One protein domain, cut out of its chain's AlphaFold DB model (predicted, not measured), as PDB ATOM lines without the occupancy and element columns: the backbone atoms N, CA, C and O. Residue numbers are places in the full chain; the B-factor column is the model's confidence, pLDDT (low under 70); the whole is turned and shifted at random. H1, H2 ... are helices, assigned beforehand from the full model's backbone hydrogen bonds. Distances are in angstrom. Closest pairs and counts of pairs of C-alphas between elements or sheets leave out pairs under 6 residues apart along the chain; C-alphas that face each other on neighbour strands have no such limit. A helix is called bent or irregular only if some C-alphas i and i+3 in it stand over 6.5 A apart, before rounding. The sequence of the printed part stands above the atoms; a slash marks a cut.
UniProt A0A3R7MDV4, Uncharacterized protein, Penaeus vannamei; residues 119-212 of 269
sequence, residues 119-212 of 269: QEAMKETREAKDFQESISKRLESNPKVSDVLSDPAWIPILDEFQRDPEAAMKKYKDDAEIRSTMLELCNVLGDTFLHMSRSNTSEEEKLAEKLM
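Overview. This is residues 119 to 212 of the 269 residues of an uncharacterized protein of Penaeus vannamei (UniProt A0A3R7MDV4). Two long helices, H1 and H5, make an open V, with the late part of H1 packed on H5 and the free ends, residues 119 to 126 and 197 to 212, spread apart. At the closed end three short helices, H2, H3 and H4, form a loose head through which the chain turns back; H2 packs across H5, while H3 and H4 stand off from it. The printed part has 94 residues and five named helices, H1 to H5 in chain order, with no named strand: all helix. It is loose, with a radius of gyration of the C-alphas of 17.4 A, and a rod spanning 55 by 27 by 26 A.

Along the chain. H1, residues 119 to 140, begins at C-alpha (111.823, 117.625, 135.144) and is 31.1 A long. H2 is residues 143 to 150. H3, residues 152 to 163, is only just irregular: C-alphas 153 and 156 are 6.7 A apart. H4 is residues 165 to 171. H5, residues 176 to 212, is 51.6 A long, has a kink of 26 degrees near residue 204, and ends at C-alpha (90.192, 103.443, 121.044).

Arrangement. Residues 131 to 139 of H1 touch residues 185 to 196 of H5, opposite ways at a steep tilt of 45 degrees; the closest C-alphas, of Ile 135 and Thr 192, are 6.4 A apart. H2 touches H5, closest at C-alphas Val 145 and Thr 181, 6.1 A. H3 touches H4, closest at C-alphas Phe 161 and Ala 168, 5.4 A. H3 and H5 are apart. Every O i to N i+4 pair is within hydrogen-bond range in H1, H2 and H4; 6 of 8 are in H3 and 31 of 33 in H5.

Size, cuts and confidence. The farthest C-alphas, of Asp 174 and Met 212, are 55.0 A apart. The printed part has no cut, and its four links are tight. Residues 200 to 202 have pLDDT under 70.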
ATOM      1  N   GLN A 119     112.297 118.940 135.572       81.75
ATOM      2  CA  GLN A 119     111.823 117.625 135.144       81.75
ATOM      3  C   GLN A 119     111.911 117.449 133.627       81.75
ATOM      4  O   GLN A 119     112.297 116.375 133.170       81.75
ATOM      5  N   GLU A 120     111.602 118.493 132.862       80.75
ATOM      6  CA  GLU A 120     111.697 118.495 131.403       80.75
ATOM      7  C   GLU A 120     113.158 118.405 130.941       80.75
ATOM      8  O   GLU A 120     113.495 117.512 130.166       80.75
ATOM      9  N   ALA A 121     114.059 119.193 131.535       74.50
ATOM     10  CA  ALA A 121     115.496 119.104 131.270       74.50
ATOM     11  C   ALA A 121     116.087 117.730 131.653       74.50
ATOM     12  O   ALA A 121     116.947 117.189 130.952       74.50
ATOM     13  N   MET A 122     115.616 117.113 132.748       70.06
ATOM     14  CA  MET A 122     116.018 115.747 133.110       70.06
ATOM     15  C   MET A 122     115.453 114.695 132.147       70.06
ATOM     16  O   MET A 122     116.105 113.672 131.930       70.06
ATOM     17  N   LYS A 123     114.271 114.928 131.564       77.88
ATOM     18  CA  LYS A 123     113.676 114.048 130.555       77.88
ATOM     19  C   LYS A 123     114.444 114.125 129.233       77.88
ATOM     20  O   LYS A 123     114.812 113.080 128.710       77.88
ATOM     21  N   GLU A 124     114.787 115.325 128.775       74.81
ATOM     22  CA  GLU A 124     115.627 115.533 127.585       74.81
ATOM     23  C   GLU A 124     117.011 114.884 127.757       74.81
ATOM     24  O   GLU A 124     117.497 114.171 126.882       74.81
ATOM     25  N   THR A 125     117.607 115.018 128.948       76.12
ATOM     26  CA  THR A 125     118.878 114.347 129.281       76.12
ATOM     27  C   THR A 125     118.749 112.819 129.250       76.12
ATOM     28  O   THR A 125     119.694 112.119 128.882       76.12
ATOM     29  N   ARG A 126     117.590 112.278 129.643       74.56
ATOM     30  CA  ARG A 126     117.331 110.835 129.619       74.56
ATOM     31  C   ARG A 126     117.185 110.316 128.192       74.56
ATOM     32  O   ARG A 126     117.810 109.316 127.869       74.56
ATOM     33  N   GLU A 127     116.449 111.022 127.340       78.56
ATOM     34  CA  GLU A 127     116.303 110.673 125.921       78.56
ATOM     35  C   GLU A 127     117.653 110.748 125.185       78.56
ATOM     36  O   GLU A 127     117.992 109.844 124.422       78.56
ATOM     37  N   ALA A 128     118.485 111.750 125.490       81.44
ATOM     38  CA  ALA A 128     119.849 111.844 124.963       81.44
ATOM     39  C   ALA A 128     120.734 110.666 125.406       81.44
ATOM     40  O   ALA A 128     121.543 110.157 124.626       81.44
ATOM     41  N   LYS A 129     120.572 110.207 126.652       87.00
ATOM     42  CA  LYS A 129     121.302 109.049 127.174       87.00
ATOM     43  C   LYS A 129     120.849 107.749 126.509       87.00
ATOM     44  O   LYS A 129     121.699 106.968 126.089       87.00
ATOM     45  N   ASP A 130     119.542 107.545 126.374       85.19
ATOM     46  CA  ASP A 130     118.976 106.367 125.713       85.19
ATOM     47  C   ASP A 130     119.398 106.327 124.231       85.19
ATOM     48  O   ASP A 130     119.782 105.275 123.712       85.19
ATOM     49  N   PHE A 131     119.445 107.487 123.563       86.25
ATOM     50  CA  PHE A 131     120.008 107.621 122.221       86.25
ATOM     51  C   PHE A 131     121.481 107.211 122.174       86.25
ATOM     52  O   PHE A 131     121.847 106.353 121.366       86.25
ATOM     53  N   GLN A 132     122.320 107.766 123.052       88.56
ATOM     54  CA  GLN A 132     123.746 107.444 123.099       88.56
ATOM     55  C   GLN A 132     123.989 105.953 123.376       88.56
ATOM     56  O   GLN A 132     124.840 105.345 122.724       88.56
ATOM     57  N   GLU A 133     123.240 105.342 124.298       90.69
ATOM     58  CA  GLU A 133     123.311 103.901 124.574       90.69
ATOM     59  C   GLU A 133     122.875 103.079 123.354       90.69
ATOM     60  O   GLU A 133     123.526 102.089 123.013       90.69
ATOM     61  N   SER A 134     121.820 103.503 122.648       89.75
ATOM     62  CA  SER A 134     121.334 102.807 121.452       89.75
ATOM     63  C   SER A 134     122.326 102.864 120.285       89.75
ATOM     64  O   SER A 134     122.549 101.833 119.643       89.75
ATOM     65  N   ILE A 135     122.970 104.018 120.059       90.94
ATOM     66  CA  ILE A 135     124.066 104.155 119.093       90.94
ATOM     67  C   ILE A 135     125.220 103.264 119.521       90.94
ATOM     68  O   ILE A 135     125.656 102.446 118.722       90.94
ATOM     69  N   SER A 136     125.683 103.381 120.768       91.31
ATOM     70  CA  SER A 136     126.851 102.634 121.258       91.31
ATOM     71  C   SER A 136     126.649 101.130 121.084       91.31
ATOM     72  O   SER A 136     127.485 100.455 120.497       91.31
ATOM     73  N   LYS A 137     125.478 100.609 121.465       92.44
ATOM     74  CA  LYS A 137     125.150  99.186 121.324       92.44
ATOM     75  C   LYS A 137     125.106  98.721 119.867       92.44
ATOM     76  O   LYS A 137     125.545  97.614 119.558       92.44
ATOM     77  N   ARG A 138     124.545  99.528 118.962       91.25
ATOM     78  CA  ARG A 138     124.484  99.191 117.527       91.25
ATOM     79  C   ARG A 138     125.850  99.310 116.861       91.25
ATOM     80  O   ARG A 138     126.164  98.507 115.989       91.25
ATOM     81  N   LEU A 139     126.662 100.254 117.318       91.19
ATOM     82  CA  LEU A 139     128.036 100.444 116.888       91.19
ATOM     83  C   LEU A 139     128.906  99.251 117.287       91.19
ATOM     84  O   LEU A 139     129.581  98.678 116.443       91.19
ATOM     85  N   GLU A 140     128.801  98.812 118.544       92.31
ATOM     86  CA  GLU A 140     129.457  97.607 119.064       92.31
ATOM     87  C   GLU A 140     128.989  96.331 118.351       92.31
ATOM     88  O   GLU A 140     129.751  95.381 118.195       92.31
ATOM     89  N   SER A 141     127.737  96.304 117.882       93.31
ATOM     90  CA  SER A 141     127.207  95.178 117.105       93.31
ATOM     91  C   SER A 141     127.823  95.084 115.702       93.31
ATOM     92  O   SER A 141     127.701  94.041 115.059       93.31
ATOM     93  N   ASN A 142     128.479  96.147 115.223       93.69
ATOM     94  CA  ASN A 142     129.137  96.186 113.929       93.69
ATOM     95  C   ASN A 142     130.665  96.264 114.095       93.69
ATOM     96  O   ASN A 142     131.218  97.364 114.196       93.69
ATOM     97  N   PRO A 143     131.378  95.120 114.093       92.31
ATOM     98  CA  PRO A 143     132.809  95.095 114.388       92.31
ATOM     99  C   PRO A 143     133.620  95.958 113.417       92.31
ATOM    100  O   PRO A 143     134.541  96.640 113.844       92.31
ATOM    101  N   LYS A 144     133.223  96.031 112.138       91.62
ATOM    102  CA  LYS A 144     133.919  96.858 111.139       91.62
ATOM    103  C   LYS A 144     133.892  98.341 111.493       91.62
ATOM    104  O   LYS A 144     134.917  99.006 111.413       91.62
ATOM    105  N   VAL A 145     132.725  98.859 111.880       92.38
ATOM    106  CA  VAL A 145     132.579 100.275 112.243       92.38
ATOM    107  C   VAL A 145     133.262 100.554 113.582       92.38
ATOM    108  O   VAL A 145     133.933 101.571 113.726       92.38
ATOM    109  N   SER A 146     133.139  99.642 114.549       93.56
ATOM    110  CA  SER A 146     133.792  99.760 115.857       93.56
ATOM    111  C   SER A 146     135.322  99.797 115.754       93.56
ATOM    112  O   SER A 146     135.960 100.635 116.395       93.56
ATOM    113  N   ASP A 147     135.912  98.916 114.944       94.25
ATOM    114  CA  ASP A 147     137.363  98.852 114.736       94.25
ATOM    115  C   ASP A 147     137.871 100.148 114.098       94.25
ATOM    116  O   ASP A 147     138.827 100.757 114.575       94.25
ATOM    117  N   VAL A 148     137.158 100.620 113.074       92.75
ATOM    118  CA  VAL A 148     137.457 101.865 112.366       92.75
ATOM    119  C   VAL A 148     137.359 103.090 113.275       92.75
ATOM    120  O   VAL A 148     138.248 103.936 113.265       92.75
ATOM    121  N   LEU A 149     136.319 103.197 114.102       90.00
ATOM    122  CA  LEU A 149     136.171 104.334 115.017       90.00
ATOM    123  C   LEU A 149     137.180 104.325 116.166       90.00
ATOM    124  O   LEU A 149     137.423 105.366 116.778       90.00
ATOM    125  N   SER A 150     137.767 103.166 116.457       93.56
ATOM    126  CA  SER A 150     138.846 103.035 117.435       93.56
ATOM    127  C   SER A 150     140.217 103.387 116.848       93.56
ATOM    128  O   SER A 150     141.169 103.598 117.604       93.56
ATOM    129  N   ASP A 151     140.334 103.468 115.521       96.00
ATOM    130  CA  ASP A 151     141.577 103.807 114.839       96.00
ATOM    131  C   ASP A 151     141.774 105.339 114.779       96.00
ATOM    132  O   ASP A 151     140.967 106.061 114.181       96.00
ATOM    133  N   PRO A 152     142.864 105.887 115.351       96.00
ATOM    134  CA  PRO A 152     143.154 107.318 115.273       96.00
ATOM    135  C   PRO A 152     143.328 107.843 113.839       96.00
ATOM    136  O   PRO A 152     143.169 109.046 113.622       96.00
ATOM    137  N   ALA A 153     143.630 106.982 112.858       95.75
ATOM    138  CA  ALA A 153     143.718 107.366 111.449       95.75
ATOM    139  C   ALA A 153     142.371 107.832 110.871       95.75
ATOM    140  O   ALA A 153     142.347 108.612 109.918       95.75
ATOM    141  N   TRP A 154     141.254 107.420 111.478       94.94
ATOM    142  CA  TRP A 154     139.906 107.774 111.037       94.94
ATOM    143  C   TRP A 154     139.386 109.101 111.582       94.94
ATOM    144  O   TRP A 154     138.497 109.702 110.982       94.94
ATOM    145  N   ILE A 155     139.971 109.615 112.663       93.81
ATOM    146  CA  ILE A 155     139.615 110.917 113.243       93.81
ATOM    147  C   ILE A 155     139.691 112.059 112.209       93.81
ATOM    148  O   ILE A 155     138.701 112.780 112.073       93.81
ATOM    149  N   PRO A 156     140.790 112.247 111.446       96.94
ATOM    150  CA  PRO A 156     140.848 113.305 110.434       96.94
ATOM    151  C   PRO A 156     139.873 113.075 109.272       96.94
ATOM    152  O   PRO A 156     139.379 114.039 108.698       96.94
ATOM    153  N   ILE A 157     139.566 111.819 108.931       96.44
ATOM    154  CA  ILE A 157     138.591 111.493 107.881       96.44
ATOM    155  C   ILE A 157     137.193 111.936 108.329       96.44
ATOM    156  O   ILE A 157     136.485 112.605 107.581       96.44
ATOM    157  N   LEU A 158     136.811 111.618 109.568       93.81
ATOM    158  CA  LEU A 158     135.534 112.036 110.147       93.81
ATOM    159  C   LEU A 158     135.426 113.558 110.274       93.81
ATOM    160  O   LEU A 158     134.370 114.105 109.968       93.81
ATOM    161  N   ASP A 159     136.500 114.242 110.678       96.12
ATOM    162  CA  ASP A 159     136.536 115.712 110.746       96.12
ATOM    163  C   ASP A 159     136.300 116.342 109.363       96.12
ATOM    164  O   ASP A 159     135.487 117.257 109.215       96.12
ATOM    165  N   GLU A 160     136.928 115.794 108.317       97.31
ATOM    166  CA  GLU A 160     136.698 116.230 106.937       97.31
ATOM    167  C   GLU A 160     135.244 116.007 106.496       97.31
ATOM    168  O   GLU A 160     134.646 116.909 105.910       97.31
ATOM    169  N   PHE A 161     134.650 114.856 106.825       95.19
ATOM    170  CA  PHE A 161     133.242 114.563 106.527       95.19
ATOM    171  C   PHE A 161     132.259 115.467 107.283       95.19
ATOM    172  O   PHE A 161     131.230 115.845 106.724       95.19
ATOM    173  N   GLN A 162     132.560 115.836 108.531       93.31
ATOM    174  CA  GLN A 162     131.741 116.774 109.307       93.31
ATOM    175  C   GLN A 162     131.826 118.202 108.760       93.31
ATOM    176  O   GLN A 162     130.846 118.946 108.816       93.31
ATOM    177  N   ARG A 163     132.993 118.594 108.239       97.62
ATOM    178  CA  ARG A 163     133.249 119.947 107.742       97.62
ATOM    179  C   ARG A 163     132.750 120.173 106.316       97.62
ATOM    180  O   ARG A 163     132.181 121.230 106.047       97.62
ATOM    181  N   ASP A 164     133.009 119.233 105.411       97.44
ATOM    182  CA  ASP A 164     132.619 119.305 104.000       97.44
ATOM    183  C   ASP A 164     132.408 117.884 103.429       97.44
ATOM    184  O   ASP A 164     133.343 117.268 102.897       97.44
ATOM    185  N   PRO A 165     131.182 117.335 103.533       94.44
ATOM    186  CA  PRO A 165     130.899 115.971 103.100       94.44
ATOM    187  C   PRO A 165     131.054 115.786 101.585       94.44
ATOM    188  O   PRO A 165     131.443 114.706 101.142       94.44
ATOM    189  N   GLU A 166     130.802 116.820 100.773       96.06
ATOM    190  CA  GLU A 166     130.946 116.740  99.315       96.06
ATOM    191  C   GLU A 166     132.424 116.636  98.913       96.06
ATOM    192  O   GLU A 166     132.802 115.777  98.105       96.06
ATOM    193  N   ALA A 167     133.285 117.467  99.511       97.44
ATOM    194  CA  ALA A 167     134.723 117.416  99.266       97.44
ATOM    195  C   ALA A 167     135.350 116.112  99.781       97.44
ATOM    196  O   ALA A 167     136.161 115.507  99.072       97.44
ATOM    197  N   ALA A 168     134.952 115.648 100.972       96.38
ATOM    198  CA  ALA A 168     135.423 114.389 101.543       96.38
ATOM    199  C   ALA A 168     135.022 113.189 100.665       96.38
ATOM    200  O   ALA A 168     135.879 112.388 100.288       96.38
ATOM    201  N   MET A 169     133.760 113.112 100.225       94.12
ATOM    202  CA  MET A 169     133.298 112.060  99.307       94.12
ATOM    203  C   MET A 169     134.079 112.055  97.993       94.12
ATOM    204  O   MET A 169     134.439 110.992  97.492       94.12
ATOM    205  N   LYS A 170     134.405 113.232  97.443       97.44
ATOM    206  CA  LYS A 170     135.224 113.337  96.228       97.44
ATOM    207  C   LYS A 170     136.670 112.890  96.455       97.44
ATOM    208  O   LYS A 170     137.249 112.275  95.559       97.44
ATOM    209  N   LYS A 171     137.247 113.206  97.617       97.88
ATOM    210  CA  LYS A 171     138.622 112.849  98.000       97.88
ATOM    211  C   LYS A 171     138.781 111.344  98.228       97.88
ATOM    212  O   LYS A 171     139.759 110.771  97.762       97.88
ATOM    213  N   TYR A 172     137.812 110.712  98.885       96.88
ATOM    214  CA  TYR A 172     137.854 109.291  99.252       96.88
ATOM    215  C   TYR A 172     137.071 108.381  98.296       96.88
ATOM    216  O   TYR A 172     136.870 107.205  98.584       96.88
ATOM    217  N   LYS A 173     136.640 108.886  97.132       95.94
ATOM    218  CA  LYS A 173     135.833 108.117  96.168       95.94
ATOM    219  C   LYS A 173     136.505 106.820  95.691       95.94
ATOM    220  O   LYS A 173     135.810 105.862  95.363       95.94
ATOM    221  N   ASP A 174     137.837 106.808  95.630       97.75
ATOM    222  CA  ASP A 174     138.631 105.681  95.130       97.75
ATOM    223  C   ASP A 174     139.035 104.719  96.264       97.75
ATOM    224  O   ASP A 174     139.495 103.609  96.003       97.75
ATOM    225  N   ASP A 175     138.801 105.104  97.521       97.31
ATOM    226  CA  ASP A 175     139.039 104.266  98.688       97.31
ATOM    227  C   ASP A 175     137.788 103.418  98.978       97.31
ATOM    228  O   ASP A 175     136.722 103.907  99.366       97.31
ATOM    229  N   ALA A 176     137.880 102.117  98.696       96.06
ATOM    230  CA  ALA A 176     136.766 101.194  98.889       96.06
ATOM    231  C   ALA A 176     136.452 100.952 100.375       96.06
ATOM    232  O   ALA A 176     135.286 100.758 100.722       96.06
ATOM    233  N   GLU A 177     137.465 100.986 101.241       94.62
ATOM    234  CA  GLU A 177     137.317 100.742 102.675       94.62
ATOM    235  C   GLU A 177     136.633 101.928 103.355       94.62
ATOM    236  O   GLU A 177     135.671 101.736 104.109       94.62
ATOM    237  N   ILE A 178     137.040 103.153 102.998       94.81
ATOM    238  CA  ILE A 178     136.425 104.366 103.540       94.81
ATOM    239  C   ILE A 178     134.953 104.451 103.143       94.81
ATOM    240  O   ILE A 178     134.086 104.665 103.993       94.81
ATOM    241  N   ARG A 179     134.643 104.215 101.863       94.31
ATOM    242  CA  ARG A 179     133.258 104.224 101.374       94.31
ATOM    243  C   ARG A 179     132.402 103.150 102.030       94.31
ATOM    244  O   ARG A 179     131.298 103.453 102.474       94.31
ATOM    245  N   SER A 180     132.897 101.912 102.090       94.56
ATOM    246  CA  SER A 180     132.145 100.808 102.688       94.56
ATOM    247  C   SER A 180     131.841 101.084 104.156       94.56
ATOM    248  O   SER A 180     130.720 100.839 104.591       94.56
ATOM    249  N   THR A 181     132.807 101.601 104.912       94.19
ATOM    250  CA  THR A 181     132.602 101.848 106.341       94.19
ATOM    251  C   THR A 181     131.737 103.077 106.591       94.19
ATOM    252  O   THR A 181     130.910 103.052 107.496       94.19
ATOM    253  N   MET A 182     131.855 104.127 105.772       93.25
ATOM    254  CA  MET A 182     130.980 105.297 105.879       93.25
ATOM    255  C   MET A 182     129.520 104.937 105.580       93.25
ATOM    256  O   MET A 182     128.625 105.372 106.298       93.25
ATOM    257  N   LEU A 183     129.264 104.099 104.567       93.81
ATOM    258  CA  LEU A 183     127.918 103.578 104.298       93.81
ATOM    259  C   LEU A 183     127.387 102.759 105.477       93.81
ATOM    260  O   LEU A 183     126.246 102.943 105.887       93.81
ATOM    261  N   GLU A 184     128.224 101.901 106.053       94.38
ATOM    262  CA  GLU A 184     127.850 101.090 107.209       94.38
ATOM    263  C   GLU A 184     127.544 101.952 108.446       94.38
ATOM    264  O   GLU A 184     126.548 101.733 109.132       94.38
ATOM    265  N   LEU A 185     128.349 102.989 108.693       92.44
ATOM    266  CA  LEU A 185     128.114 103.973 109.749       92.44
ATOM    267  C   LEU A 185     126.793 104.723 109.525       92.44
ATOM    268  O   LEU A 185     125.994 104.848 110.454       92.44
ATOM    269  N   CYS A 186     126.528 105.175 108.297       92.94
ATOM    270  CA  CYS A 186     125.262 105.808 107.925       92.94
ATOM    271  C   CYS A 186     124.068 104.868 108.129       92.94
ATOM    272  O   CYS A 186     123.038 105.310 108.631       92.94
ATOM    273  N   ASN A 187     124.209 103.579 107.806       93.69
ATOM    274  CA  ASN A 187     123.170 102.578 108.049       93.69
ATOM    275  C   ASN A 187     122.900 102.412 109.549       93.69
ATOM    276  O   ASN A 187     121.749 102.467 109.972       93.69
ATOM    277  N   VAL A 188     123.948 102.296 110.373       92.44
ATOM    278  CA  VAL A 188     123.817 102.195 111.837       92.44
ATOM    279  C   VAL A 188     123.122 103.429 112.422       92.44
ATOM    280  O   VAL A 188     122.209 103.299 113.244       92.44
ATOM    281  N   LEU A 189     123.517 104.632 111.996       90.44
ATOM    282  CA  LEU A 189     122.911 105.884 112.454       90.44
ATOM    283  C   LEU A 189     121.460 106.024 111.979       90.44
ATOM    284  O   LEU A 189     120.586 106.361 112.782       90.44
ATOM    285  N   GLY A 190     121.190 105.717 110.709       91.25
ATOM    286  CA  GLY A 190     119.856 105.756 110.113       91.25
ATOM    287  C   GLY A 190     118.890 104.789 110.793       91.25
ATOM    288  O   GLY A 190     117.798 105.193 111.196       91.25
ATOM    289  N   ASP A 191     119.316 103.548 111.025       90.56
ATOM    290  CA  ASP A 191     118.536 102.547 111.756       90.56
ATOM    291  C   ASP A 191     118.252 102.977 113.193       90.56
ATOM    292  O   ASP A 191     117.161 102.732 113.714       90.56
ATOM    293  N   THR A 192     119.216 103.626 113.850       88.94
ATOM    294  CA  THR A 192     119.026 104.144 115.209       88.94
ATOM    295  C   THR A 192     117.977 105.252 115.227       88.94
ATOM    296  O   THR A 192     117.058 105.216 116.045       88.94
ATOM    297  N   PHE A 193     118.058 106.193 114.285       89.00
ATOM    298  CA  PHE A 193     117.080 107.271 114.141       89.00
ATOM    299  C   PHE A 193     115.679 106.737 113.834       89.00
ATOM    300  O   PHE A 193     114.698 107.154 114.451       89.00
ATOM    301  N   LEU A 194     115.584 105.765 112.926       88.06
ATOM    302  CA  LEU A 194     114.320 105.136 112.569       88.06
ATOM    303  C   LEU A 194     113.738 104.343 113.746       88.06
ATOM    304  O   LEU A 194     112.529 104.361 113.968       88.06
ATOM    305  N   HIS A 195     114.588 103.677 114.529       85.12
ATOM    306  CA  HIS A 195     114.168 102.970 115.732       85.12
ATOM    307  C   HIS A 195     113.614 103.923 116.794       85.12
ATOM    308  O   HIS A 195     112.543 103.646 117.323       85.12
ATOM    309  N   MET A 196     114.280 105.054 117.052       80.00
ATOM    310  CA  MET A 196     113.786 106.069 117.990       80.00
ATOM    311  C   MET A 196     112.484 106.713 117.524       80.00
ATOM    312  O   MET A 196     111.555 106.904 118.307       80.00
ATOM    313  N   SER A 197     112.393 107.015 116.226       80.62
ATOM    314  CA  SER A 197     111.162 107.538 115.638       80.62
ATOM    315  C   SER A 197     110.002 106.565 115.856       80.62
ATOM    316  O   SER A 197     108.915 107.005 116.211       80.62
ATOM    317  N   ARG A 198     110.246 105.253 115.731       80.56
ATOM    318  CA  ARG A 198     109.242 104.205 115.964       80.56
ATOM    319  C   ARG A 198     108.952 103.936 117.442       80.56
ATOM    320  O   ARG A 198     107.825 103.595 117.785       80.56
ATOM    321  N   SER A 199     109.941 104.033 118.330       75.06
ATOM    322  CA  SER A 199     109.732 103.798 119.764       75.06
ATOM    323  C   SER A 199     108.917 104.918 120.401       75.06
ATOM    324  O   SER A 199     108.061 104.640 121.236       75.06
ATOM    325  N   ASN A 200     109.123 106.159 119.956       67.06
ATOM    326  CA  ASN A 200     108.341 107.303 120.420       67.06
ATOM    327  C   ASN A 200     106.902 107.248 119.898       67.06
ATOM    328  O   ASN A 200     105.978 107.522 120.658       67.06
ATOM    329  N   THR A 201     106.690 106.803 118.653       64.56
ATOM    330  CA  THR A 201     105.328 106.549 118.167       64.56
ATOM    331  C   THR A 201     104.687 105.357 118.863       64.56
ATOM    332  O   THR A 201     103.488 105.378 119.059       64.56
ATOM    333  N   SER A 202     105.442 104.340 119.292       66.62
ATOM    334  CA  SER A 202     104.855 103.119 119.861       66.62
ATOM    335  C   SER A 202     104.096 103.349 121.168       66.62
ATOM    336  O   SER A 202     103.056 102.732 121.366       66.62
ATOM    337  N   GLU A 203     104.571 104.209 122.069       72.75
ATOM    338  CA  GLU A 203     103.848 104.458 123.325       72.75
ATOM    339  C   GLU A 203     102.614 105.342 123.106       72.75
ATOM    340  O   GLU A 203     101.569 105.089 123.703       72.75
ATOM    341  N   GLU A 204     102.693 106.320 122.200       74.44
ATOM    342  CA  GLU A 204     101.544 107.145 121.811       74.44
ATOM    343  C   GLU A 204     100.518 106.343 120.995       74.44
ATOM    344  O   GLU A 204      99.320 106.474 121.218       74.44
ATOM    345  N   GLU A 205     100.970 105.444 120.122       78.94
ATOM    346  CA  GLU A 205     100.138 104.542 119.321       78.94
ATOM    347  C   GLU A 205      99.485 103.468 120.192       78.94
ATOM    348  O   GLU A 205      98.288 103.248 120.063       78.94
ATOM    349  N   LYS A 206     100.202 102.872 121.156       82.44
ATOM    350  CA  LYS A 206      99.598 101.973 122.159       82.44
ATOM    351  C   LYS A 206      98.602 102.705 123.046       82.44
ATOM    352  O   LYS A 206      97.579 102.134 123.419       82.44
ATOM    353  N   LEU A 207      98.897 103.951 123.426       83.12
ATOM    354  CA  LEU A 207      97.958 104.771 124.183       83.12
ATOM    355  C   LEU A 207      96.720 105.069 123.333       83.12
ATOM    356  O   LEU A 207      95.612 104.917 123.834       83.12
ATOM    357  N   ALA A 208      96.895 105.421 122.059       83.94
ATOM    358  CA  ALA A 208      95.812 105.653 121.112       83.94
ATOM    359  C   ALA A 208      94.984 104.383 120.866       83.94
ATOM    360  O   ALA A 208      93.759 104.453 120.862       83.94
ATOM    361  N   GLU A 209      95.621 103.222 120.730       87.88
ATOM    362  CA  GLU A 209      94.962 101.924 120.578       87.88
ATOM    363  C   GLU A 209      94.139 101.596 121.827       87.88
ATOM    364  O   GLU A 209      92.934 101.363 121.736       87.88
ATOM    365  N   LYS A 210      94.738 101.718 123.015       89.56
ATOM    366  CA  LYS A 210      94.051 101.518 124.296       89.56
ATOM    367  C   LYS A 210      92.913 102.521 124.525       89.56
ATOM    368  O   LYS A 210      91.887 102.169 125.100       89.56
ATOM    369  N   LEU A 211      93.077 103.766 124.076       89.19
ATOM    370  CA  LEU A 211      92.035 104.795 124.099       89.19
ATOM    371  C   LEU A 211      90.885 104.432 123.164       89.19
ATOM    372  O   LEU A 211      89.723 104.599 123.525       89.19
ATOM    373  N   MET A 212      91.200 103.917 121.977       89.31
ATOM    374  CA  MET A 212      90.192 103.443 121.044       89.31
ATOM    375  C   MET A 212      89.497 102.182 121.541       89.31
ATOM    376  O   MET A 212      88.369 101.969 121.133       89.31
TER     377      MET A 212